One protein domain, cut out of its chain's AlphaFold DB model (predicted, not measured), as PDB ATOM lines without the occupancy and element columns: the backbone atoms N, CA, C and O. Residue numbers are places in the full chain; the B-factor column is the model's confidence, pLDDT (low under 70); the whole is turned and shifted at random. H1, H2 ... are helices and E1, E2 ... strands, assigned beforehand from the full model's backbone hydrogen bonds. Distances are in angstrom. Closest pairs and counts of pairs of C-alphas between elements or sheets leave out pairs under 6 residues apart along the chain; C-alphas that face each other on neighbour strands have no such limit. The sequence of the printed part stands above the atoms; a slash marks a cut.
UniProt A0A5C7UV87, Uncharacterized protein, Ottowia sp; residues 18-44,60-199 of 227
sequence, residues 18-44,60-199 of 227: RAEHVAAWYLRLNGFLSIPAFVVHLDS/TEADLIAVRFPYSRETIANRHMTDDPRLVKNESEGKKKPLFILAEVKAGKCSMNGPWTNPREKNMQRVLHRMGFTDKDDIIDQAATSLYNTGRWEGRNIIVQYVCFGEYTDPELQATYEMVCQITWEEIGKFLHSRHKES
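What this domain is: This is residues 18 to 44 and 60 to 199 of the 227 residues of an uncharacterized protein of Ottowia sp (UniProt A0A5C7UV87). One twisted sheet of six strands makes the core of this domain and curls round helix H1 on one face, while H5 covers part of the opposite face and H4 packs on both H5 and the sheet. The longest axis runs from residue 44 at the cut after E1 to the loop of residues 69 to 84, and H7 runs from the end of E6 toward the side where that loop lies. The printed part has 167 residues, with seven named helices and six named strands in the order H1 E1 E2 H2 E3 H3 H4 H5 E4 E5 H6 E6 H7. The sheet is mixed and branched at E5, and the class is mixed, helices and strands. The whole is compact, with a radius of gyration of the C-alphas of 15.8 A and spans of 50 by 36 by 30 A.

Where its parts are: The strands are E1, residues 32 to 41 and 24.2 A long; E2, residues 60 to 68 and 23.7 A; E3, residues 99 to 105 and 18.3 A; E4, residues 152 to 154; E5, residues 159 to 166 and 22.5 A; and E6, residues 181 to 184 and 10.2 A. E1 bends by 61 degrees at residue 37 and E2 by 56 degrees at residue 63. The helices are H1, residues 18 to 29 and 16.5 A; H2, residues 85 to 88; H3, residues 114 to 117; H4, residues 123 to 131 and 12.6 A; H5, residues 137 to 150 and 19.7 A; H6, residues 171 to 176; and H7, residues 185 to 198 and 19.8 A. H1 begins at C-alpha 18 (-47.555, 25.482, -20.162), E5 begins at C-alpha 159 (-35.005, 40.026, -40.377), and H7 ends at C-alpha 198 (-23.514, 21.600, -20.657).

How they stand to each other: E5 has E3 on one side, parallel at 22 degrees, with N 161 and O 100 2.9 A apart. On its other side, in staggered pairing, are E4 beside residues 159 to 161 and E6 beside residues 163 to 166. E4 and E5 are an antiparallel hairpin, with N 153 and O 160 2.9 A apart; E5 and E6 are parallel, with N 164 and O 181 2.8 A apart. E5, H6 and E6 form a strand-helix-strand unit, two parallel neighbour strands with a helix between, and its crossover is right-handed. E2 is antiparallel to E3, with N 68 and O 99 2.8 A apart, and to the edge strand E1, with N 35 and O 65 2.8 A apart. H1 is on the sheet, and the closest C-alphas of H1 and E3, those of Glu 20 and Val 105, are 6.1 A apart. H5, on the opposite face from H1, lies over E4 at a height over the sheet of 8.3 A. H4 touches H5 at a steep tilt of 59 degrees, opposite ways, and their closest C-alphas, those of Met 124 and Ala 144, are 5.5 A apart. H3 and H4 only just touch, with 3 pairs of C-alphas within 8 A, and only at the corner. H1 and H7 only just touch, also with 3 pairs; their closest C-alphas, those of Tyr 26 and Ile 188, are 6.6 A apart. H2, H3, H6 and H7 are on the sheet but only graze it. H6 is apart from H1 and H7. In H1, H4, H5, H6 and H7 every O i to N i+4 pair is within hydrogen-bond range; H2 and H3 are too short for such a pair.

The domain as a whole: The C-alphas farthest apart, those of Ser 44 and Asn 78, are 52.5 A apart. Residues 45 to 59 are not printed, and C-alphas 44 and 60 are 13.9 A apart across the cut. Of the links printed whole, E2 to H2 is long, with 16 residues. The mean pLDDT of the printed part is 90.4; residues 42 to 44 and 60 to 61 are under 70.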
ATOM      1  N   ARG A  18     -48.851  26.152 -20.348       85.56
ATOM      2  CA  ARG A  18     -47.555  25.482 -20.162       85.56
ATOM      3  C   ARG A  18     -46.739  25.468 -21.452       85.56
ATOM      4  O   ARG A  18     -45.536  25.720 -21.398       85.56
ATOM      5  N   ALA A  19     -47.372  25.208 -22.596       88.00
ATOM      6  CA  ALA A  19     -46.704  25.220 -23.893       88.00
ATOM      7  C   ALA A  19     -46.130  26.610 -24.224       88.00
ATOM      8  O   ALA A  19     -44.964  26.717 -24.609       88.00
ATOM      9  N   GLU A  20     -46.896  27.679 -23.994       88.12
ATOM     10  CA  GLU A  20     -46.428  29.060 -24.171       88.12
ATOM     11  C   GLU A  20     -45.250  29.396 -23.249       88.12
ATOM     12  O   GLU A  20     -44.249  29.961 -23.694       88.12
ATOM     13  N   HIS A  21     -45.314  28.991 -21.975       89.69
ATOM     14  CA  HIS A  21     -44.203  29.160 -21.036       89.69
ATOM     15  C   HIS A  21     -42.935  28.432 -21.491       89.69
ATOM     16  O   HIS A  21     -41.842  29.000 -21.423       89.69
ATOM     17  N   VAL A  22     -43.055  27.191 -21.967       92.12
ATOM     18  CA  VAL A  22     -41.916  26.414 -22.476       92.12
ATOM     19  C   VAL A  22     -41.316  27.080 -23.717       92.12
ATOM     20  O   VAL A  22     -40.095  27.238 -23.786       92.12
ATOM     21  N   ALA A  23     -42.146  27.539 -24.658       93.62
ATOM     22  CA  ALA A  23     -41.692  28.276 -25.838       93.62
ATOM     23  C   ALA A  23     -40.981  29.589 -25.455       93.62
ATOM     24  O   ALA A  23     -39.900  29.886 -25.967       93.62
ATOM     25  N   ALA A  24     -41.526  30.344 -24.497       92.56
ATOM     26  CA  ALA A  24     -40.912  31.570 -23.993       92.56
ATOM     27  C   ALA A  24     -39.540  31.312 -23.347       92.56
ATOM     28  O   ALA A  24     -38.586  32.048 -23.607       92.56
ATOM     29  N   TRP A  25     -39.408  30.247 -22.548       93.50
ATOM     30  CA  TRP A  25     -38.124  29.838 -21.966       93.50
ATOM     31  C   TRP A  25     -37.113  29.412 -23.020       93.50
ATOM     32  O   TRP A  25     -35.952  29.820 -22.957       93.50
ATOM     33  N   TYR A  26     -37.549  28.629 -24.003       95.81
ATOM     34  CA  TYR A  26     -36.712  28.238 -25.127       95.81
ATOM     35  C   TYR A  26     -36.173  29.469 -25.868       95.81
ATOM     36  O   TYR A  26     -34.962  29.589 -26.050       95.81
ATOM     37  N   LEU A  27     -37.027  30.439 -26.208       95.50
ATOM     38  CA  LEU A  27     -36.599  31.689 -26.841       95.50
ATOM     39  C   LEU A  27     -35.644  32.495 -25.949       95.50
ATOM     40  O   LEU A  27     -34.605  32.961 -26.416       95.50
ATOM     41  N   ARG A  28     -35.939  32.616 -24.651       94.88
ATOM     42  CA  ARG A  28     -35.076  33.317 -23.690       94.88
ATOM     43  C   ARG A  28     -33.670  32.722 -23.634       94.88
ATOM     44  O   ARG A  28     -32.692  33.464 -23.671       94.88
ATOM     45  N   LEU A  29     -33.559  31.396 -23.557       94.19
ATOM     46  CA  LEU A  29     -32.268  30.695 -23.530       94.19
ATOM     47  C   LEU A  29     -31.525  30.790 -24.866       94.19
ATOM     48  O   LEU A  29     -30.302  30.708 -24.893       94.19
ATOM     49  N   ASN A  30     -32.259  31.043 -25.949       95.62
ATOM     50  CA  ASN A  30     -31.734  31.442 -27.249       95.62
ATOM     51  C   ASN A  30     -31.558  32.965 -27.371       95.62
ATOM     52  O   ASN A  30     -31.539  33.498 -28.478       95.62
ATOM     53  N   GLY A  31     -31.440  33.697 -26.259       95.12
ATOM     54  CA  GLY A  31     -31.070  35.112 -26.207       95.12
ATOM     55  C   GLY A  31     -32.084  36.091 -26.803       95.12
ATOM     56  O   GLY A  31     -31.675  37.170 -27.244       95.12
ATOM     57  N   PHE A  32     -33.365  35.716 -26.850       96.69
ATOM     58  CA  PHE A  32     -34.457  36.612 -27.225       96.69
ATOM     59  C   PHE A  32     -34.980  37.414 -26.030       96.69
ATOM     60  O   PHE A  32     -35.064  36.915 -24.906       96.69
ATOM     61  N   LEU A  33     -35.414  38.642 -26.311       95.00
ATOM     62  CA  LEU A  33     -36.293  39.429 -25.451       95.00
ATOM     63  C   LEU A  33     -37.718  39.292 -25.992       95.00
ATOM     64  O   LEU A  33     -37.955  39.656 -27.145       95.00
ATOM     65  N   SER A  34     -38.642  38.749 -25.198       93.12
ATOM     66  CA  SER A  34     -40.003  38.421 -25.637       93.12
ATOM     67  C   SER A  34     -41.089  39.179 -24.873       93.12
ATOM     68  O   SER A  34     -40.928  39.539 -23.707       93.12
ATOM     69  N   ILE A  35     -42.214  39.396 -25.554       90.62
ATOM     70  CA  ILE A  35     -43.486  39.850 -24.994       90.62
ATOM     71  C   ILE A  35     -44.483  38.699 -25.212       90.62
ATOM     72  O   ILE A  35     -44.834  38.435 -26.367       90.62
ATOM     73  N   PRO A  36     -44.889  37.979 -24.150       85.56
ATOM     74  CA  PRO A  36     -45.911  36.938 -24.235       85.56
ATOM     75  C   PRO A  36     -47.322  37.530 -24.314       85.56
ATOM     76  O   PRO A  36     -47.530  38.677 -23.911       85.56
ATOM     77  N   ALA A  37     -48.273  36.725 -24.794       81.19
ATOM     78  CA  ALA A  37     -49.699  37.036 -24.892       81.19
ATOM     79  C   ALA A  37     -49.956  38.412 -25.533       81.19
ATOM     80  O   ALA A  37     -50.598  39.298 -24.961       81.19
ATOM     81  N   PHE A  38     -49.383  38.630 -26.719       79.62
ATOM     82  CA  PHE A  38     -49.489  39.907 -27.406       79.62
ATOM     83  C   PHE A  38     -50.868  40.071 -28.055       79.62
ATOM     84  O   PHE A  38     -51.183  39.452 -29.069       79.62
ATOM     85  N   VAL A  39     -51.678  40.968 -27.498       77.81
ATOM     86  CA  VAL A  39     -53.024  41.272 -27.995       77.81
ATOM     87  C   VAL A  39     -52.982  42.398 -29.032       77.81
ATOM     88  O   VAL A  39     -52.472  43.489 -28.769       77.81
ATOM     89  N   VAL A  40     -53.585  42.169 -30.201       73.69
ATOM     90  CA  VAL A  40     -53.865  43.217 -31.194       73.69
ATOM     91  C   VAL A  40     -55.273  43.758 -30.976       73.69
ATOM     92  O   VAL A  40     -56.271  43.057 -31.160       73.69
ATOM     93  N   HIS A  41     -55.355  45.037 -30.625       70.69
ATOM     94  CA  HIS A  41     -56.618  45.745 -30.426       70.69
ATOM     95  C   HIS A  41     -57.241  46.230 -31.747       70.69
ATOM     96  O   HIS A  41     -56.566  46.405 -32.764       70.69
ATOM     97  N   LEU A  42     -58.558  46.440 -31.734       62.53
ATOM     98  CA  LEU A  42     -59.300  47.077 -32.822       62.53
ATOM     99  C   LEU A  42     -58.986  48.583 -32.898       62.53
ATOM    100  O   LEU A  42     -59.174  49.289 -31.917       62.53
ATOM    101  N   ASP A  43     -58.651  49.099 -34.087       57.25
ATOM    102  CA  ASP A  43     -58.583  50.555 -34.377       57.25
ATOM    103  C   ASP A  43     -59.966  51.234 -34.489       57.25
ATOM    104  O   ASP A  43     -60.096  52.340 -35.010       57.25
ATOM    105  N   SER A  44     -61.044  50.559 -34.083       56.19
ATOM    106  CA  SER A  44     -62.396  51.079 -34.278       56.19
ATOM    107  C   SER A  44     -62.873  51.839 -33.048       56.19
ATOM    108  O   SER A  44     -62.942  51.278 -31.960       56.19
ATOM    109  N   THR A  60     -57.116  39.886 -32.586       64.25
ATOM    110  CA  THR A  60     -56.348  38.640 -32.550       64.25
ATOM    111  C   THR A  60     -55.301  38.715 -31.449       64.25
ATOM    112  O   THR A  60     -54.940  39.806 -31.005       64.25
ATOM    113  N   GLU A  61     -54.783  37.560 -31.061       69.88
ATOM    114  CA  GLU A  61     -53.647  37.420 -30.159       69.88
ATOM    115  C   GLU A  61     -52.510  36.722 -30.913       69.88
ATOM    116  O   GLU A  61     -52.752  35.896 -31.797       69.88
ATOM    117  N   ALA A  62     -51.276  37.130 -30.635       73.81
ATOM    118  CA  ALA A  62     -50.078  36.374 -30.952       73.81
ATOM    119  C   ALA A  62     -49.558  35.838 -29.633       73.81
ATOM    120  O   ALA A  62     -49.427  36.599 -28.671       73.81
ATOM    121  N   ASP A  63     -49.214  34.560 -29.607       79.12
ATOM    122  CA  ASP A  63     -48.767  33.932 -28.370       79.12
ATOM    123  C   ASP A  63     -47.477  34.605 -27.883       79.12
ATOM    124  O   ASP A  63     -47.338  34.930 -26.704       79.12
ATOM    125  N   LEU A  64     -46.551  34.908 -28.803       86.69
ATOM    126  CA  LEU A  64     -45.275  35.553 -28.497       86.69
ATOM    127  C   LEU A  64     -44.823  36.481 -29.640       86.69
ATOM    128  O   LEU A  64     -44.833  36.109 -30.812       86.69
ATOM    129  N   ILE A  65     -44.305  37.661 -29.297       94.31
ATOM    130  CA  ILE A  65     -43.389  38.414 -30.173       94.31
ATOM    131  C   ILE A  65     -42.039  38.545 -29.488       94.31
ATOM    132  O   ILE A  65     -41.978  38.706 -28.269       94.31
ATOM    133  N   ALA A  66     -40.943  38.472 -30.238       95.38
ATOM    134  CA  ALA A  66     -39.621  38.584 -29.636       95.38
ATOM    135  C   ALA A  66     -38.567  39.146 -30.587       95.38
ATOM    136  O   ALA A  66     -38.734  39.135 -31.804       95.38
ATOM    137  N   VAL A  67     -37.455  39.613 -30.019       96.75
ATOM    138  CA  VAL A  67     -36.287  40.078 -30.771       96.75
ATOM    139  C   VAL A  67     -35.004  39.473 -30.218       96.75
ATOM    140  O   VAL A  67     -34.785  39.440 -29.007       96.75
ATOM    141  N   ARG A  68     -34.130  39.021 -31.117       96.06
ATOM    142  CA  ARG A  68     -32.751  38.630 -30.815       96.06
ATOM    143  C   ARG A  68     -31.781  39.582 -31.496       96.06
ATOM    144  O   ARG A  68     -31.853  39.803 -32.704       96.06
ATOM    145  N   PHE A  69     -30.822  40.099 -30.735       94.88
ATOM    146  CA  PHE A  69     -29.766  40.952 -31.276       94.88
ATOM    147  C   PHE A  69     -28.583  40.129 -31.831       94.88
ATOM    148  O   PHE A  69     -28.245  39.092 -31.259       94.88
ATOM    149  N   PRO A  70     -27.912  40.602 -32.902       91.50
ATOM    150  CA  PRO A  70     -26.847  39.906 -33.641       91.50
ATOM    151  C   PRO A  70     -25.768  39.207 -32.812       91.50
ATOM    152  O   PRO A  70     -25.313  38.116 -33.152       91.50
ATOM    153  N   TYR A  71     -25.328  39.859 -31.740       91.06
ATOM    154  CA  TYR A  71     -24.189  39.431 -30.930       91.06
ATOM    155  C   TYR A  71     -24.615  38.896 -29.560       91.06
ATOM    156  O   TYR A  71     -23.774  38.759 -28.672       91.06
ATOM    157  N   SER A  72     -25.912  38.613 -29.387       92.62
ATOM    158  CA  SER A  72     -26.434  37.983 -28.178       92.62
ATOM    159  C   SER A  72     -25.717  36.653 -27.953       92.62
ATOM    160  O   SER A  72     -25.607  35.827 -28.860       92.62
ATOM    161  N   ARG A  73     -25.162  36.487 -26.754       91.75
ATOM    162  CA  ARG A  73     -24.475  35.273 -26.318       91.75
ATOM    163  C   ARG A  73     -24.579  35.170 -24.809       91.75
ATOM    164  O   ARG A  73     -24.348  36.151 -24.106       91.75
ATOM    165  N   GLU A  74     -24.860  33.977 -24.311       91.38
ATOM    166  CA  GLU A  74     -24.769  33.688 -22.885       91.38
ATOM    167  C   GLU A  74     -23.411  33.045 -22.580       91.38
ATOM    168  O   GLU A  74     -22.956  32.136 -23.280       91.38
ATOM    169  N   THR A  75     -22.733  33.548 -21.547       90.81
ATOM    170  CA  THR A  75     -21.471  32.983 -21.058       90.81
ATOM    171  C   THR A  75     -21.611  32.659 -19.583       90.81
ATOM    172  O   THR A  75     -21.874  33.550 -18.779       90.81
ATOM    173  N   ILE A  76     -21.410  31.394 -19.227       87.62
ATOM    174  CA  ILE A  76     -21.486  30.907 -17.849       87.62
ATOM    175  C   ILE A  76     -20.127  30.302 -17.513       87.62
ATOM    176  O   ILE A  76     -19.642  29.462 -18.261       87.62
ATOM    177  N   ALA A  77     -19.489  30.751 -16.427       87.94
ATOM    178  CA  ALA A  77     -18.159  30.293 -15.998       87.94
ATOM    179  C   ALA A  77     -17.139  30.181 -17.160       87.94
ATOM    180  O   ALA A  77     -16.505  29.148 -17.355       87.94
ATOM    181  N   ASN A  78     -17.020  31.247 -17.962       86.69
ATOM    182  CA  ASN A  78     -16.151  31.338 -19.149       86.69
ATOM    183  C   ASN A  78     -16.460  30.347 -20.288       86.69
ATOM    184  O   ASN A  78     -15.680  30.236 -21.232       86.69
ATOM    185  N   ARG A  79     -17.605  29.660 -20.248       86.75
ATOM    186  CA  ARG A  79     -18.091  28.802 -21.328       86.75
ATOM    187  C   ARG A  79     -19.192  29.503 -22.109       86.75
ATOM    188  O   ARG A  79     -20.179  29.952 -21.529       86.75
ATOM    189  N   HIS A  80     -19.033  29.562 -23.428       90.81
ATOM    190  CA  HIS A  80     -20.117  29.953 -24.320       90.81
ATOM    191  C   HIS A  80     -21.122  28.825 -24.415       90.81
ATOM    192  O   HIS A  80     -20.765  27.675 -24.670       90.81
ATOM    193  N   MET A  81     -22.372  29.175 -24.188       92.19
ATOM    194  CA  MET A  81     -23.442  28.209 -24.218       92.19
ATOM    195  C   MET A  81     -24.029  28.139 -25.641       92.19
ATOM    196  O   MET A  81     -24.174  29.166 -26.307       92.19
ATOM    197  N   THR A  82     -24.349  26.932 -26.119       92.25
ATOM    198  CA  THR A  82     -24.798  26.688 -27.503       92.25
ATOM    199  C   THR A  82     -26.265  27.063 -27.725       92.25
ATOM    200  O   THR A  82     -27.152  26.478 -27.101       92.25
ATOM    201  N   ASP A  83     -26.521  28.018 -28.616       93.94
ATOM    202  CA  ASP A  83     -27.868  28.411 -29.052       93.94
ATOM    203  C   ASP A  83     -28.330  27.549 -30.254       93.94
ATOM    204  O   ASP A  83     -27.511  26.948 -30.954       93.94
ATOM    205  N   ASP A  84     -29.636  27.488 -30.519       93.81
ATOM    206  CA  ASP A  84     -30.219  26.726 -31.626       93.81
ATOM    207  C   ASP A  84     -29.815  27.334 -32.987       93.81
ATOM    208  O   ASP A  84     -30.117  28.504 -33.264       93.81
ATOM    209  N   PRO A  85     -29.173  26.557 -33.884       91.31
ATOM    210  CA  PRO A  85     -28.696  27.042 -35.176       91.31
ATOM    211  C   PRO A  85     -29.802  27.637 -36.059       91.31
ATOM    212  O   PRO A  85     -29.508  28.503 -36.883       91.31
ATOM    213  N   ARG A  86     -31.063  27.214 -35.903       90.19
ATOM    214  CA  ARG A  86     -32.198  27.748 -36.675       90.19
ATOM    215  C   ARG A  86     -32.519  29.198 -36.313       90.19
ATOM    216  O   ARG A  86     -33.016  29.936 -37.158       90.19
ATOM    217  N   LEU A  87     -32.186  29.618 -35.091       89.25
ATOM    218  CA  LEU A  87     -32.486  30.950 -34.558       89.25
ATOM    219  C   LEU A  87     -31.289  31.911 -34.580       89.25
ATOM    220  O   LEU A  87     -31.451  33.105 -34.327       89.25
ATOM    221  N   VAL A  88     -30.085  31.413 -34.881       82.44
ATOM    222  CA  VAL A  88     -28.846  32.220 -34.892       82.44
ATOM    223  C   VAL A  88     -28.197  32.353 -36.267       82.44
ATOM    224  O   VAL A  88     -27.254  33.123 -36.419       82.44
ATOM    225  N   LYS A  89     -28.698  31.649 -37.289       76.44
ATOM    226  CA  LYS A  89     -28.294  31.838 -38.693       76.44
ATOM    227  C   LYS A  89     -29.015  33.046 -39.311       76.44
ATOM    228  O   LYS A  89     -29.753  32.929 -40.283       76.44
ATOM    229  N   ASN A  90     -28.826  34.216 -38.710       73.31
ATOM    230  CA  ASN A  90     -29.375  35.508 -39.137       73.31
ATOM    231  C   ASN A  90     -28.319  36.377 -39.847       73.31
ATOM    232  O   ASN A  90     -28.331  37.608 -39.745       73.31
ATOM    233  N   GLU A  91     -27.386  35.723 -40.540       75.31
ATOM    234  CA  GLU A  91     -26.385  36.364 -41.382       75.31
ATOM    235  C   GLU A  91     -26.844  36.392 -42.830       75.31
ATOM    236  O   GLU A  91     -27.260  35.379 -43.385       75.31
ATOM    237  N   SER A  92     -26.710  37.556 -43.447       72.56
ATOM    238  CA  SER A  92     -26.905  37.723 -44.877       72.56
ATOM    239  C   SER A  92     -26.029  38.858 -45.367       72.56
ATOM    240  O   SER A  92     -25.797  39.828 -44.639       72.56
ATOM    241  N   GLU A  93     -25.471  38.693 -46.566       75.19
ATOM    242  CA  GLU A  93     -24.486  39.618 -47.143       75.19
ATOM    243  C   GLU A  93     -23.293  39.885 -46.198       75.19
ATOM    244  O   GLU A  93     -22.766  40.995 -46.115       75.19
ATOM    245  N   GLY A  94     -22.889  38.871 -45.422       76.69
ATOM    246  CA  GLY A  94     -21.789  38.971 -44.456       76.69
ATOM    247  C   GLY A  94     -22.095  39.820 -43.214       76.69
ATOM    248  O   GLY A  94     -21.171  40.198 -42.495       76.69
ATOM    249  N   LYS A  95     -23.368  40.144 -42.948       84.31
ATOM    250  CA  LYS A  95     -23.789  40.927 -41.777       84.31
ATOM    251  C   LYS A  95     -24.788  40.160 -40.923       84.31
ATOM    252  O   LYS A  95     -25.805  39.687 -41.423       84.31
ATOM    253  N   LYS A  96     -24.535  40.118 -39.614       90.25
ATOM    254  CA  LYS A  96     -25.508  39.652 -38.617       90.25
ATOM    255  C   LYS A  96     -26.578  40.725 -38.400       90.25
ATOM    256  O   LYS A  96     -26.240  41.869 -38.096       90.25
ATOM    257  N   LYS A  97     -27.853  40.358 -38.523       94.12
ATOM    258  CA  LYS A  97     -29.007  41.272 -38.420       94.12
ATOM    259  C   LYS A  97     -29.867  40.930 -37.196       94.12
ATOM    260  O   LYS A  97     -29.999  39.748 -36.892       94.12
ATOM    261  N   PRO A  98     -30.459  41.895 -36.463       95.56
ATOM    262  CA  PRO A  98     -31.479  41.578 -35.471       95.56
ATOM    263  C   PRO A  98     -32.584  40.718 -36.087       95.56
ATOM    264  O   PRO A  98     -33.012  40.969 -37.216       95.56
ATOM    265  N   LEU A  99     -33.011  39.703 -35.343       96.38
ATOM    266  CA  LEU A  99     -34.063  38.779 -35.740       96.38
ATOM    267  C   LEU A  99     -35.295  39.050 -34.887       96.38
ATOM    268  O   LEU A  99     -35.302  38.755 -33.692       96.38
ATOM    269  N   PHE A 100     -36.320  39.609 -35.509       96.88
ATOM    270  CA  PHE A 100     -37.651  39.715 -34.937       96.88
ATOM    271  C   PHE A 100     -38.437  38.454 -35.274       96.88
ATOM    272  O   PHE A 100     -38.368  37.958 -36.401       96.88
ATOM    273  N   ILE A 101     -39.185  37.940 -34.305       95.31
ATOM    274  CA  ILE A 101     -40.054  36.787 -34.503       95.31
ATOM    275  C   ILE A 101     -41.486  37.094 -34.099       95.31
ATOM    276  O   ILE A 101     -41.739  37.735 -33.076       95.31
ATOM    277  N   LEU A 102     -42.404  36.600 -34.921       94.81
ATOM    278  CA  LEU A 102     -43.807  36.413 -34.584       94.81
ATOM    279  C   LEU A 102     -43.998  34.919 -34.343       94.81
ATOM    280  O   LEU A 102     -43.729  34.117 -35.238       94.81
ATOM    281  N   ALA A 103     -44.377  34.552 -33.126       93.69
ATOM    282  CA  ALA A 103     -44.425  33.171 -32.686       93.69
ATOM    283  C   ALA A 103     -45.855  32.738 -32.350       93.69
ATOM    284  O   ALA A 103     -46.568  33.422 -31.617       93.69
ATOM    285  N   GLU A 104     -46.223  31.574 -32.879       93.38
ATOM    286  CA  GLU A 104     -47.480  30.882 -32.599       93.38
ATOM    287  C   GLU A 104     -47.172  29.538 -31.931       93.38
ATOM    288  O   GLU A 104     -46.263  28.816 -32.343       93.38
ATOM    289  N   VAL A 105     -47.936  29.196 -30.906       92.12
ATOM    290  CA  VAL A 105     -47.785  28.024 -30.059       92.12
ATOM    291  C   VAL A 105     -49.044  27.172 -30.160       92.12
ATOM    292  O   VAL A 105     -50.166  27.621 -29.930       92.12
ATOM    293  N   LYS A 106     -48.870  25.895 -30.505       89.75
ATOM    294  CA  LYS A 106     -49.959  24.919 -30.587       89.75
ATOM    295  C   LYS A 106     -49.631  23.693 -29.756       89.75
ATOM    296  O   LYS A 106     -48.517  23.192 -29.779       89.75
ATOM    297  N   ALA A 107     -50.621  23.157 -29.049       85.19
ATOM    298  CA  ALA A 107     -50.423  21.915 -28.304       85.19
ATOM    299  C   ALA A 107     -50.125  20.721 -29.235       85.19
ATOM    300  O   ALA A 107     -49.348  19.859 -28.848       85.19
ATOM    301  N   GLY A 108     -50.717  20.698 -30.438       90.12
ATOM    302  CA  GLY A 108     -50.541  19.654 -31.456       90.12
ATOM    303  C   GLY A 108     -49.764  20.150 -32.680       90.12
ATOM    304  O   GLY A 108     -48.655  20.655 -32.554       90.12
ATOM    305  N   LYS A 109     -50.342  20.024 -33.879       94.50
ATOM    306  CA  LYS A 109     -49.696  20.403 -35.147       94.50
ATOM    307  C   LYS A 109     -49.251  21.875 -35.184       94.50
ATOM    308  O   LYS A 109     -50.055  22.767 -34.892       94.50
ATOM    309  N   CYS A 110     -48.016  22.129 -35.625       95.31
ATOM    310  CA  CYS A 110     -47.554  23.478 -35.970       95.31
ATOM    311  C   CYS A 110     -48.504  24.111 -36.998       95.31
ATOM    312  O   CYS A 110     -48.783  23.522 -38.038       95.31
ATOM    313  N   SER A 111     -49.023  25.303 -36.717       92.06
ATOM    314  CA  SER A 111     -49.920  26.009 -37.635       92.06
ATOM    315  C   SER A 111     -49.894  27.508 -37.376       92.06
ATOM    316  O   SER A 111     -49.611  27.941 -36.263       92.06
ATOM    317  N   MET A 112     -50.209  28.295 -38.406       89.44
ATOM    318  CA  MET A 112     -50.417  29.739 -38.289       89.44
ATOM    319  C   MET A 112     -51.888  30.034 -37.984       89.44
ATOM    320  O   MET A 112     -52.781  29.402 -38.551       89.44
ATOM    321  N   ASN A 113     -52.159  31.018 -37.125       82.31
ATOM    322  CA  ASN A 113     -53.533  31.430 -36.846       82.31
ATOM    323  C   ASN A 113     -54.157  32.141 -38.058       82.31
ATOM    324  O   ASN A 113     -53.541  33.021 -38.661       82.31
ATOM    325  N   GLY A 114     -55.417  31.830 -38.366       74.31
ATOM    326  CA  GLY A 114     -56.156  32.432 -39.486       74.31
ATOM    327  C   GLY A 114     -56.196  33.974 -39.494       74.31
ATOM    328  O   GLY A 114     -56.046  34.578 -40.557       74.31
ATOM    329  N   PRO A 115     -56.344  34.664 -38.346       75.75
ATOM    330  CA  PRO A 115     -56.285  36.124 -38.310       75.75
ATOM    331  C   PRO A 115     -54.928  36.708 -38.727       75.75
ATOM    332  O   PRO A 115     -54.887  37.849 -39.194       75.75
ATOM    333  N   TRP A 116     -53.831  35.955 -38.580       80.50
ATOM    334  CA  TRP A 116     -52.489  36.368 -39.004       80.50
ATOM    335  C   TRP A 116     -52.231  36.132 -40.484       80.50
ATOM    336  O   TRP A 116     -51.318  36.738 -41.031       80.50
ATOM    337  N   THR A 117     -53.036  35.302 -41.147       80.69
ATOM    338  CA  THR A 117     -52.856  34.945 -42.560       80.69
ATOM    339  C   THR A 117     -53.787  35.706 -43.502       80.69
ATOM    340  O   THR A 117     -53.625  35.603 -44.711       80.69
ATOM    341  N   ASN A 118     -54.732  36.505 -42.987       85.50
ATOM    342  CA  ASN A 118     -55.643  37.316 -43.801       85.50
ATOM    343  C   ASN A 118     -55.091  38.740 -44.049       85.50
ATOM    344  O   ASN A 118     -55.150  39.580 -43.140       85.50
ATOM    345  N   PRO A 119     -54.648  39.083 -45.278       87.06
ATOM    346  CA  PRO A 119     -54.094  40.405 -45.576       87.06
ATOM    347  C   PRO A 119     -55.114  41.542 -45.459       87.06
ATOM    348  O   PRO A 119     -54.738  42.690 -45.229       87.06
ATOM    349  N   ARG A 120     -56.417  41.245 -45.582       86.00
ATOM    350  CA  ARG A 120     -57.479  42.264 -45.509       86.00
ATOM    351  C   ARG A 120     -57.616  42.863 -44.114       86.00
ATOM    352  O   ARG A 120     -58.001  44.021 -43.990       86.00
ATOM    353  N   GLU A 121     -57.286  42.097 -43.075       83.00
ATOM    354  CA  GLU A 121     -57.409  42.547 -41.685       83.00
ATOM    355  C   GLU A 121     -56.208  43.380 -41.222       83.00
ATOM    356  O   GLU A 121     -56.305  44.063 -40.203       83.00
ATOM    357  N   LYS A 122     -55.090  43.369 -41.964       89.12
ATOM    358  CA  LYS A 122     -53.845  44.097 -41.654       89.12
ATOM    359  C   LYS A 122     -53.286  43.851 -40.241       89.12
ATOM    360  O   LYS A 122     -52.666  44.728 -39.639       89.12
ATOM    361  N   ASN A 123     -53.531  42.674 -39.665       88.56
ATOM    362  CA  ASN A 123     -52.994  42.326 -38.344       88.56
ATOM    363  C   ASN A 123     -51.459  42.260 -38.371       88.56
ATOM    364  O   ASN A 123     -50.816  42.722 -37.430       88.56
ATOM    365  N   MET A 124     -50.876  41.783 -39.477       91.69
ATOM    366  CA  MET A 124     -49.426  41.703 -39.651       91.69
ATOM    367  C   MET A 124     -48.772  43.090 -39.576       91.69
ATOM    368  O   MET A 124     -47.826  43.288 -38.825       91.69
ATOM    369  N   GLN A 125     -49.319  44.094 -40.265       93.56
ATOM    370  CA  GLN A 125     -48.812  45.466 -40.189       93.56
ATOM    371  C   GLN A 125     -48.840  46.006 -38.757       93.56
ATOM    372  O   GLN A 125     -47.861  46.587 -38.298       93.56
ATOM    373  N   ARG A 126     -49.929  45.768 -38.013       90.81
ATOM    374  CA  ARG A 126     -50.053  46.233 -36.621       90.81
ATOM    375  C   ARG A 126     -48.967  45.658 -35.722       90.81
ATOM    376  O   ARG A 126     -48.351  46.399 -34.957       90.81
ATOM    377  N   VAL A 127     -48.712  44.353 -35.817       91.38
ATOM    378  CA  VAL A 127     -47.654  43.734 -35.014       91.38
ATOM    379  C   VAL A 127     -46.265  44.193 -35.459       91.38
ATOM    380  O   VAL A 127     -45.419  44.453 -34.608       91.38
ATOM    381  N   LEU A 128     -46.039  44.412 -36.758       94.50
ATOM    382  CA  LEU A 128     -44.776  44.956 -37.267       94.50
ATOM    383  C   LEU A 128     -44.520  46.392 -36.785       94.50
ATOM    384  O   LEU A 128     -43.407  46.701 -36.361       94.50
ATOM    385  N   HIS A 129     -45.545  47.249 -36.749       94.31
ATOM    386  CA  HIS A 129     -45.441  48.569 -36.120       94.31
ATOM    387  C   HIS A 129     -45.085  48.453 -34.640       94.31
ATOM    388  O   HIS A 129     -44.231  49.190 -34.149       94.31
ATOM    389  N   ARG A 130     -45.693  47.499 -33.922       92.38
ATOM    390  CA  ARG A 130     -45.376  47.271 -32.510       92.38
ATOM    391  C   ARG A 130     -43.941  46.789 -32.299       92.38
ATOM    392  O   ARG A 130     -43.328  47.177 -31.308       92.38
ATOM    393  N   MET A 131     -43.409  45.974 -33.211       94.25
ATOM    394  CA  MET A 131     -42.004  45.556 -33.198       94.25
ATOM    395  C   MET A 131     -41.045  46.743 -33.373       94.25
ATOM    396  O   MET A 131     -39.918  46.684 -32.886       94.25
ATOM    397  N   GLY A 132     -41.485  47.826 -34.023       94.69
ATOM    398  CA  GLY A 132     -40.837  49.137 -33.935       94.69
ATOM    399  C   GLY A 132     -39.473  49.242 -34.618       94.69
ATOM    400  O   GLY A 132     -38.671  50.095 -34.250       94.69
ATOM    401  N   PHE A 133     -39.177  48.386 -35.600       95.12
ATOM    402  CA  PHE A 133     -37.892  48.420 -36.311       95.12
ATOM    403  C   PHE A 133     -37.819  49.493 -37.413       95.12
ATOM    404  O   PHE A 133     -36.742  49.733 -37.960       95.12
ATOM    405  N   THR A 134     -38.942  50.123 -37.766       95.81
ATOM    406  CA  THR A 134     -39.018  51.221 -38.739       95.81
ATOM    407  C   THR A 134     -40.274  52.065 -38.514       95.81
ATOM    408  O   THR A 134     -41.278  51.569 -38.008       95.81
ATOM    409  N   ASP A 135     -40.208  53.333 -38.908       94.94
ATOM    410  CA  ASP A 135     -41.310  54.296 -38.978       94.94
ATOM    411  C   ASP A 135     -41.922  54.411 -40.387       94.94
ATOM    412  O   ASP A 135     -42.834  55.203 -40.604       94.94
ATOM    413  N   LYS A 136     -41.412  53.643 -41.356       97.25
ATOM    414  CA  LYS A 136     -41.798  53.740 -42.763       97.25
ATOM    415  C   LYS A 136     -42.848  52.702 -43.141       97.25
ATOM    416  O   LYS A 136     -42.550  51.506 -43.190       97.25
ATOM    417  N   ASP A 137     -44.046  53.166 -43.478       96.94
ATOM    418  CA  ASP A 137     -45.179  52.305 -43.843       96.94
ATOM    419  C   ASP A 137     -44.902  51.433 -45.075       96.94
ATOM    420  O   ASP A 137     -45.317  50.277 -45.112       96.94
ATOM    421  N   ASP A 138     -44.134  51.920 -46.056       97.69
ATOM    422  CA  ASP A 138     -43.784  51.138 -47.247       97.69
ATOM    423  C   ASP A 138     -42.920  49.915 -46.907       97.69
ATOM    424  O   ASP A 138     -43.064  48.862 -47.530       97.69
ATOM    425  N   ILE A 139     -42.048  50.028 -45.900       97.69
ATOM    426  CA  ILE A 139     -41.252  48.902 -45.400       97.69
ATOM    427  C   ILE A 139     -42.143  47.940 -44.611       97.69
ATOM    428  O   ILE A 139     -42.001  46.726 -44.757       97.69
ATOM    429  N   ILE A 140     -43.071  48.460 -43.804       97.69
ATOM    430  CA  ILE A 140     -44.034  47.641 -43.055       97.69
ATOM    431  C   ILE A 140     -44.917  46.830 -44.010       97.69
ATOM    432  O   ILE A 140     -45.084  45.628 -43.804       97.69
ATOM    433  N   ASP A 141     -45.428  47.438 -45.080       97.25
ATOM    434  CA  ASP A 141     -46.260  46.756 -46.074       97.25
ATOM    435  C   ASP A 141     -45.474  45.712 -46.880       97.25
ATOM    436  O   ASP A 141     -45.987  44.616 -47.138       97.25
ATOM    437  N   GLN A 142     -44.213  45.992 -47.226       97.69
ATOM    438  CA  GLN A 142     -43.318  45.000 -47.836       97.69
ATOM    439  C   GLN A 142     -43.075  43.813 -46.897       97.69
ATOM    440  O   GLN A 142     -43.218  42.660 -47.310       97.69
ATOM    441  N   ALA A 143     -42.762  44.084 -45.628       97.50
ATOM    442  CA  ALA A 143     -42.533  43.047 -44.631       97.50
ATOM    443  C   ALA A 143     -43.782  42.199 -44.387       97.50
ATOM    444  O   ALA A 143     -43.700  40.971 -44.393       97.50
ATOM    445  N   ALA A 144     -44.948  42.834 -44.252       96.56
ATOM    446  CA  ALA A 144     -46.217  42.141 -44.101       96.56
ATOM    447  C   ALA A 144     -46.502  41.241 -45.308       96.56
ATOM    448  O   ALA A 144     -46.803  40.065 -45.129       96.56
ATOM    449  N   THR A 145     -46.341  41.761 -46.528       97.06
ATOM    450  CA  THR A 145     -46.544  41.001 -47.770       97.06
ATOM    451  C   THR A 145     -45.644  39.769 -47.831       97.06
ATOM    452  O   THR A 145     -46.117  38.675 -48.129       97.06
ATOM    453  N   SER A 146     -44.358  39.904 -47.499       97.19
ATOM    454  CA  SER A 146     -43.451  38.754 -47.450       97.19
ATOM    455  C   SER A 146     -43.843  37.745 -46.371       97.19
ATOM    456  O   SER A 146     -43.844  36.548 -46.642       97.19
ATOM    457  N   LEU A 147     -44.254  38.189 -45.182       96.00
ATOM    458  CA  LEU A 147     -44.731  37.282 -44.133       96.00
ATOM    459  C   LEU A 147     -46.018  36.547 -44.538       96.00
ATOM    460  O   LEU A 147     -46.125  35.355 -44.268       96.00
ATOM    461  N   TYR A 148     -46.946  37.209 -45.234       94.94
ATOM    462  CA  TYR A 148     -48.150  36.577 -45.784       94.94
ATOM    463  C   TYR A 148     -47.857  35.552 -46.885       94.94
ATOM    464  O   TYR A 148     -48.664  34.655 -47.090       94.94
ATOM    465  N   ASN A 149     -46.740  35.684 -47.603       94.94
ATOM    466  CA  ASN A 149     -46.438  34.825 -48.750       94.94
ATOM    467  C   ASN A 149     -45.480  33.683 -48.409       94.94
ATOM    468  O   ASN A 149     -45.618  32.589 -48.938       94.94
ATOM    469  N   THR A 150     -44.480  33.933 -47.565       95.88
ATOM    470  CA  THR A 150     -43.398  32.971 -47.297       95.88
ATOM    471  C   THR A 150     -43.174  32.728 -45.811       95.88
ATOM    472  O   THR A 150     -42.494  31.772 -45.449       95.88
ATOM    473  N   GLY A 151     -43.713  33.583 -44.938       95.38
ATOM    474  CA  GLY A 151     -43.443  33.554 -43.502       95.38
ATOM    475  C   GLY A 151     -42.102  34.164 -43.096       95.38
ATOM    476  O   GLY A 151     -41.746  34.099 -41.920       95.38
ATOM    477  N   ARG A 152     -41.360  34.799 -44.015       95.94
ATOM    478  CA  ARG A 152     -40.122  35.519 -43.686       95.94
ATOM    479  C   ARG A 152     -39.959  36.772 -44.532       95.94
ATOM    480  O   ARG A 152     -40.106  36.736 -45.749       95.94
ATOM    481  N   TRP A 153     -39.557  37.859 -43.887       96.56
ATOM    482  CA  TRP A 153     -39.059  39.049 -44.558       96.56
ATOM    483  C   TRP A 153     -37.619  39.324 -44.159       96.56
ATOM    484  O   TRP A 153     -37.243  39.225 -42.989       96.56
ATOM    485  N   GLU A 154     -36.817  39.725 -45.133       95.31
ATOM    486  CA  GLU A 154     -35.457  40.156 -44.893       95.31
ATOM    487  C   GLU A 154     -35.223  41.539 -45.489       95.31
ATOM    488  O   GLU A 154     -35.278  41.739 -46.700       95.31
ATOM    489  N   GLY A 155     -34.937  42.495 -44.609       93.44
ATOM    490  CA  GLY A 155     -34.538  43.836 -44.990       93.44
ATOM    491  C   GLY A 155     -33.025  44.012 -44.993       93.44
ATOM    492  O   GLY A 155     -32.233  43.109 -44.703       93.44
ATOM    493  N   ARG A 156     -32.602  45.254 -45.239       90.62
ATOM    494  CA  ARG A 156     -31.182  45.632 -45.226       90.62
ATOM    495  C   ARG A 156     -30.513  45.389 -43.871       90.62
ATOM    496  O   ARG A 156     -29.380  44.925 -43.823       90.62
ATOM    497  N   ASN A 157     -31.213  45.713 -42.783       91.56
ATOM    498  CA  ASN A 157     -30.626  45.750 -41.442       91.56
ATOM    499  C   ASN A 157     -31.263  44.774 -40.454       91.56
ATOM    500  O   ASN A 157     -30.650  44.531 -39.425       91.56
ATOM    501  N   ILE A 158     -32.453  44.238 -40.731       94.88
ATOM    502  CA  ILE A 158     -33.199  43.366 -39.814       94.88
ATOM    503  C   ILE A 158     -33.874  42.227 -40.586       94.88
ATOM    504  O   ILE A 158     -34.082  42.331 -41.795       94.88
ATOM    505  N   ILE A 159     -34.213  41.154 -39.876       96.19
ATOM    506  CA  ILE A 159     -35.005  40.026 -40.377       96.19
ATOM    507  C   ILE A 159     -36.270  39.922 -39.527       96.19
ATOM    508  O   ILE A 159     -36.196  40.074 -38.307       96.19
ATOM    509  N   VAL A 160     -37.404  39.621 -40.159       96.62
ATOM    510  CA  VAL A 160     -38.635  39.214 -39.472       96.62
ATOM    511  C   VAL A 160     -39.000  37.799 -39.906       96.62
ATOM    512  O   VAL A 160     -39.018  37.494 -41.097       96.62
ATOM    513  N   GLN A 161     -39.285  36.931 -38.943       95.94
ATOM    514  CA  GLN A 161     -39.529  35.511 -39.176       95.94
ATOM    515  C   GLN A 161     -40.769  35.045 -38.417       95.94
ATOM    516  O   GLN A 161     -40.898  35.274 -37.218       95.94
ATOM    517  N   TYR A 162     -41.652  34.326 -39.099       95.56
ATOM    518  CA  TYR A 162     -42.735  33.601 -38.447       95.56
ATOM    519  C   TYR A 162     -42.212  32.259 -37.916       95.56
ATOM    520  O   TYR A 162     -41.537  31.522 -38.646       95.56
ATOM    521  N   VAL A 163     -42.506  31.945 -36.655       96.06
ATOM    522  CA  VAL A 163     -42.089  30.703 -35.988       96.06
ATOM    523  C   VAL A 163     -43.316  30.001 -35.412       96.06
ATOM    524  O   VAL A 163     -44.102  30.612 -34.697       96.06
ATOM    525  N   CYS A 164     -43.489  28.721 -35.720       95.94
ATOM    526  CA  CYS A 164     -44.552  27.892 -35.165       95.94
ATOM    527  C   CYS A 164     -43.953  26.845 -34.225       95.94
ATOM    528  O   CYS A 164     -43.016  26.135 -34.594       95.94
ATOM    529  N   PHE A 165     -44.527  26.736 -33.034       96.25
ATOM    530  CA  PHE A 165     -44.212  25.711 -32.052       96.25
ATOM    531  C   PHE A 165     -45.347  24.697 -31.965       96.25
ATOM    532  O   PHE A 165     -46.522  25.075 -31.958       96.25
ATOM    533  N   GLY A 166     -45.003  23.415 -31.884       95.56
ATOM    534  CA  GLY A 166     -45.992  22.345 -31.843       95.56
ATOM    535  C   GLY A 166     -45.425  20.998 -31.427       95.56
ATOM    536  O   GLY A 166     -44.237  20.844 -31.187       95.56
ATOM    537  N   GLU A 167     -46.275  19.988 -31.354       95.19
ATOM    538  CA  GLU A 167     -45.869  18.603 -31.113       95.19
ATOM    539  C   GLU A 167     -45.190  17.997 -32.343       95.19
ATOM    540  O   GLU A 167     -44.194  17.288 -32.225       95.19
ATOM    541  N   TYR A 168     -45.679  18.342 -33.533       96.81
ATOM    542  CA  TYR A 168     -45.141  17.887 -34.810       96.81
ATOM    543  C   TYR A 168     -45.264  18.976 -35.879       96.81
ATOM    544  O   TYR A 168     -46.070  19.907 -35.765       96.81
ATOM    545  N   THR A 169     -44.428  18.866 -36.909       97.19
ATOM    546  CA  THR A 169     -44.403  19.788 -38.047       97.19
ATOM    547  C   THR A 169     -45.546  19.511 -39.021       97.19
ATOM    548  O   THR A 169     -46.105  18.415 -39.072       97.19
ATOM    549  N   ASP A 170     -45.890  20.521 -39.810       96.75
ATOM    550  CA  ASP A 170     -46.877  20.462 -40.876       96.75
ATOM    551  C   ASP A 170     -46.192  20.649 -42.245       96.75
ATOM    552  O   ASP A 170     -45.715  21.748 -42.562       96.75
ATOM    553  N   PRO A 171     -46.115  19.593 -43.076       95.31
ATOM    554  CA  PRO A 171     -45.577  19.692 -44.428       95.31
ATOM    555  C   PRO A 171     -46.383  20.625 -45.341       95.31
ATOM    556  O   PRO A 171     -45.796  21.274 -46.203       95.31
ATOM    557  N   GLU A 172     -47.704  20.730 -45.158       94.81
ATOM    558  CA  GLU A 172     -48.545  21.633 -45.958       94.81
ATOM    559  C   GLU A 172     -48.271  23.094 -45.598       94.81
ATOM    560  O   GLU A 172     -48.222  23.958 -46.479       94.81
ATOM    561  N   LEU A 173     -48.018  23.363 -44.312       93.50
ATOM    562  CA  LEU A 173     -47.570  24.676 -43.856       93.50
ATOM    563  C   LEU A 173     -46.234  25.041 -44.502       93.50
ATOM    564  O   LEU A 173     -46.097  26.150 -45.006       93.50
ATOM    565  N   GLN A 174     -45.282  24.103 -44.543       93.00
ATOM    566  CA  GLN A 174     -43.993  24.320 -45.202       93.00
ATOM    567  C   GLN A 174     -44.148  24.551 -46.710       93.00
ATOM    568  O   GLN A 174     -43.455  25.389 -47.273       93.00
ATOM    569  N   ALA A 175     -45.051  23.822 -47.368       93.44
ATOM    570  CA  ALA A 175     -45.308  23.979 -48.798       93.44
ATOM    571  C   ALA A 175     -45.973  25.325 -49.124       93.44
ATOM    572  O   ALA A 175     -45.698  25.912 -50.167       93.44
ATOM    573  N   THR A 176     -46.841  25.815 -48.235       92.88
ATOM    574  CA  THR A 176     -47.539  27.097 -48.405       92.88
ATOM    575  C   THR A 176     -46.639  28.277 -48.051       92.88
ATOM    576  O   THR A 176     -46.641  29.286 -48.750       92.88
ATOM    577  N   TYR A 177     -45.853  28.147 -46.983       94.19
ATOM    578  CA  TYR A 177     -44.967  29.182 -46.468       94.19
ATOM    579  C   TYR A 177     -43.556  28.612 -46.314       94.19
ATOM    580  O   TYR A 177     -43.134  28.205 -45.229       94.19
ATOM    581  N   GLU A 178     -42.819  28.602 -47.425       94.25
ATOM    582  CA  GLU A 178     -41.509  27.947 -47.558       94.25
ATOM    583  C   GLU A 178     -40.499  28.338 -46.475       94.25
ATOM    584  O   GLU A 178     -39.626  27.547 -46.125       94.25
ATOM    585  N   MET A 179     -40.614  29.545 -45.923       95.00
ATOM    586  CA  MET A 179     -39.651  30.074 -44.969       95.00
ATOM    587  C   MET A 179     -40.152  30.043 -43.525       95.00
ATOM    588  O   MET A 179     -39.414  30.500 -42.655       95.00
ATOM    589  N   VAL A 180     -41.352  29.529 -43.223       95.31
ATOM    590  CA  VAL A 180     -41.810  29.380 -41.829       95.31
ATOM    591  C   VAL A 180     -40.894  28.416 -41.087       95.31
ATOM    592  O   VAL A 180     -40.588  27.323 -41.560       95.31
ATOM    593  N   CYS A 181     -40.466  28.822 -39.892       96.06
ATOM    594  CA  CYS A 181     -39.698  27.959 -39.007       96.06
ATOM    595  C   CYS A 181     -40.659  27.163 -38.124       96.06
ATOM    596  O   CYS A 181     -41.481  27.752 -37.426       96.06
ATOM    597  N   GLN A 182     -40.548  25.838 -38.142       97.31
ATOM    598  CA  GLN A 182     -41.338  24.943 -37.298       97.31
ATOM    599  C   GLN A 182     -40.411  24.276 -36.279       97.31
ATOM    600  O   GLN A 182     -39.361  23.752 -36.657       97.31
ATOM    601  N   ILE A 183     -40.770  24.336 -34.997       97.56
ATOM    602  CA  ILE A 183     -39.959  23.814 -33.890       97.56
ATOM    603  C   ILE A 183     -40.841  22.938 -33.007       97.56
ATOM    604  O   ILE A 183     -41.877  23.389 -32.518       97.56
ATOM    605  N   THR A 184     -40.431  21.689 -32.786       97.69
ATOM    606  CA  THR A 184     -41.252  20.741 -32.027       97.69
ATOM    607  C   THR A 184     -40.956  20.744 -30.526       97.69
ATOM    608  O   THR A 184     -39.861  21.106 -30.084       97.69
ATOM    609  N   TRP A 185     -41.908  20.273 -29.716       95.69
ATOM    610  CA  TRP A 185     -41.713  20.068 -28.277       95.69
ATOM    611  C   TRP A 185     -40.574  19.095 -27.973       95.69
ATOM    612  O   TRP A 185     -39.804  19.323 -27.040       95.69
ATOM    613  N   GLU A 186     -40.415  18.053 -28.792       96.38
ATOM    614  CA  GLU A 186     -39.305  17.107 -28.673       96.38
ATOM    615  C   GLU A 186     -37.950  17.808 -28.876       96.38
ATOM    616  O   GLU A 186     -37.005  17.595 -28.112       96.38
ATOM    617  N   GLU A 187     -37.844  18.679 -29.881       97.38
ATOM    618  CA  GLU A 187     -36.629  19.446 -30.156       97.38
ATOM    619  C   GLU A 187     -36.312  20.443 -29.038       97.38
ATOM    620  O   GLU A 187     -35.156  20.547 -28.620       97.38
ATOM    621  N   ILE A 188     -37.329  21.128 -28.508       96.94
ATOM    622  CA  ILE A 188     -37.168  22.018 -27.352       96.94
ATOM    623  C   ILE A 188     -36.688  21.225 -26.135       96.94
ATOM    624  O   ILE A 188     -35.728  21.632 -25.483       96.94
ATOM    625  N   GLY A 189     -37.291  20.069 -25.849       95.19
ATOM    626  CA  GLY A 189     -36.872  19.197 -24.751       95.19
ATOM    627  C   GLY A 189     -35.410  18.764 -24.880       95.19
ATOM    628  O   GLY A 189     -34.636  18.888 -23.926       95.19
ATOM    629  N   LYS A 190     -34.989  18.344 -26.082       95.81
ATOM    630  CA  LYS A 190     -33.583  18.015 -26.383       95.81
ATOM    631  C   LYS A 190     -32.658  19.211 -26.165       95.81
ATOM    632  O   LYS A 190     -31.589  19.048 -25.569       95.81
ATOM    633  N   PHE A 191     -33.058  20.402 -26.611       95.62
ATOM    634  CA  PHE A 191     -32.300  21.634 -26.399       95.62
ATOM    635  C   PHE A 191     -32.136  21.947 -24.907       95.62
ATOM    636  O   PHE A 191     -31.008  22.103 -24.440       95.62
ATOM    637  N   LEU A 192     -33.231  21.973 -24.139       92.62
ATOM    638  CA  LEU A 192     -33.216  22.275 -22.704       92.62
ATOM    639  C   LEU A 192     -32.365  21.268 -21.923       92.62
ATOM    640  O   LEU A 192     -31.530  21.659 -21.105       92.62
ATOM    641  N   HIS A 193     -32.514  19.976 -22.224       91.25
ATOM    642  CA  HIS A 193     -31.710  18.923 -21.613       91.25
ATOM    643  C   HIS A 193     -30.212  19.099 -21.914       91.25
ATOM    644  O   HIS A 193     -29.376  19.006 -21.012       91.25
ATOM    645  N   SER A 194     -29.862  19.398 -23.169       90.81
ATOM    646  CA  SER A 194     -28.470  19.629 -23.580       90.81
ATOM    647  C   SER A 194     -27.892  20.862 -22.887       90.81
ATOM    648  O   SER A 194     -26.803  20.799 -22.317       90.81
ATOM    649  N   ARG A 195     -28.669  21.950 -22.822       88.94
ATOM    650  CA  ARG A 195     -28.299  23.199 -22.150       88.94
ATOM    651  C   ARG A 195     -28.007  22.989 -20.668       88.94
ATOM    652  O   ARG A 195     -26.980  23.447 -20.167       88.94
ATOM    653  N   HIS A 196     -28.872  22.249 -19.979       86.75
ATOM    654  CA  HIS A 196     -28.669  21.884 -18.581       86.75
ATOM    655  C   HIS A 196     -27.419  21.007 -18.398       86.75
ATOM    656  O   HIS A 196     -26.594  21.265 -17.522       86.75
ATOM    657  N   LYS A 197     -27.220  19.999 -19.259       86.19
ATOM    658  CA  LYS A 197     -26.058  19.097 -19.195       86.19
ATOM    659  C   LYS A 197     -24.728  19.824 -19.414       86.19
ATOM    660  O   LYS A 197     -23.733  19.448 -18.785       86.19
ATOM    661  N   GLU A 198     -24.702  20.812 -20.302       84.62
ATOM    662  CA  GLU A 198     -23.514  21.600 -20.657       84.62
ATOM    663  C   GLU A 198     -23.193  22.716 -19.658       84.62
ATOM    664  O   GLU A 198     -22.037  23.157 -19.606       84.62
ATOM    665  N   SER A 199     -24.184  23.138 -18.861       81.31
ATOM    666  CA  SER A 199     -24.029  24.198 -17.867       81.31
ATOM    667  C   SER A 199     -22.885  23.875 -16.896       81.31
ATOM    668  O   SER A 199     -22.878  22.802 -16.284       81.31
TER     669      SER A 199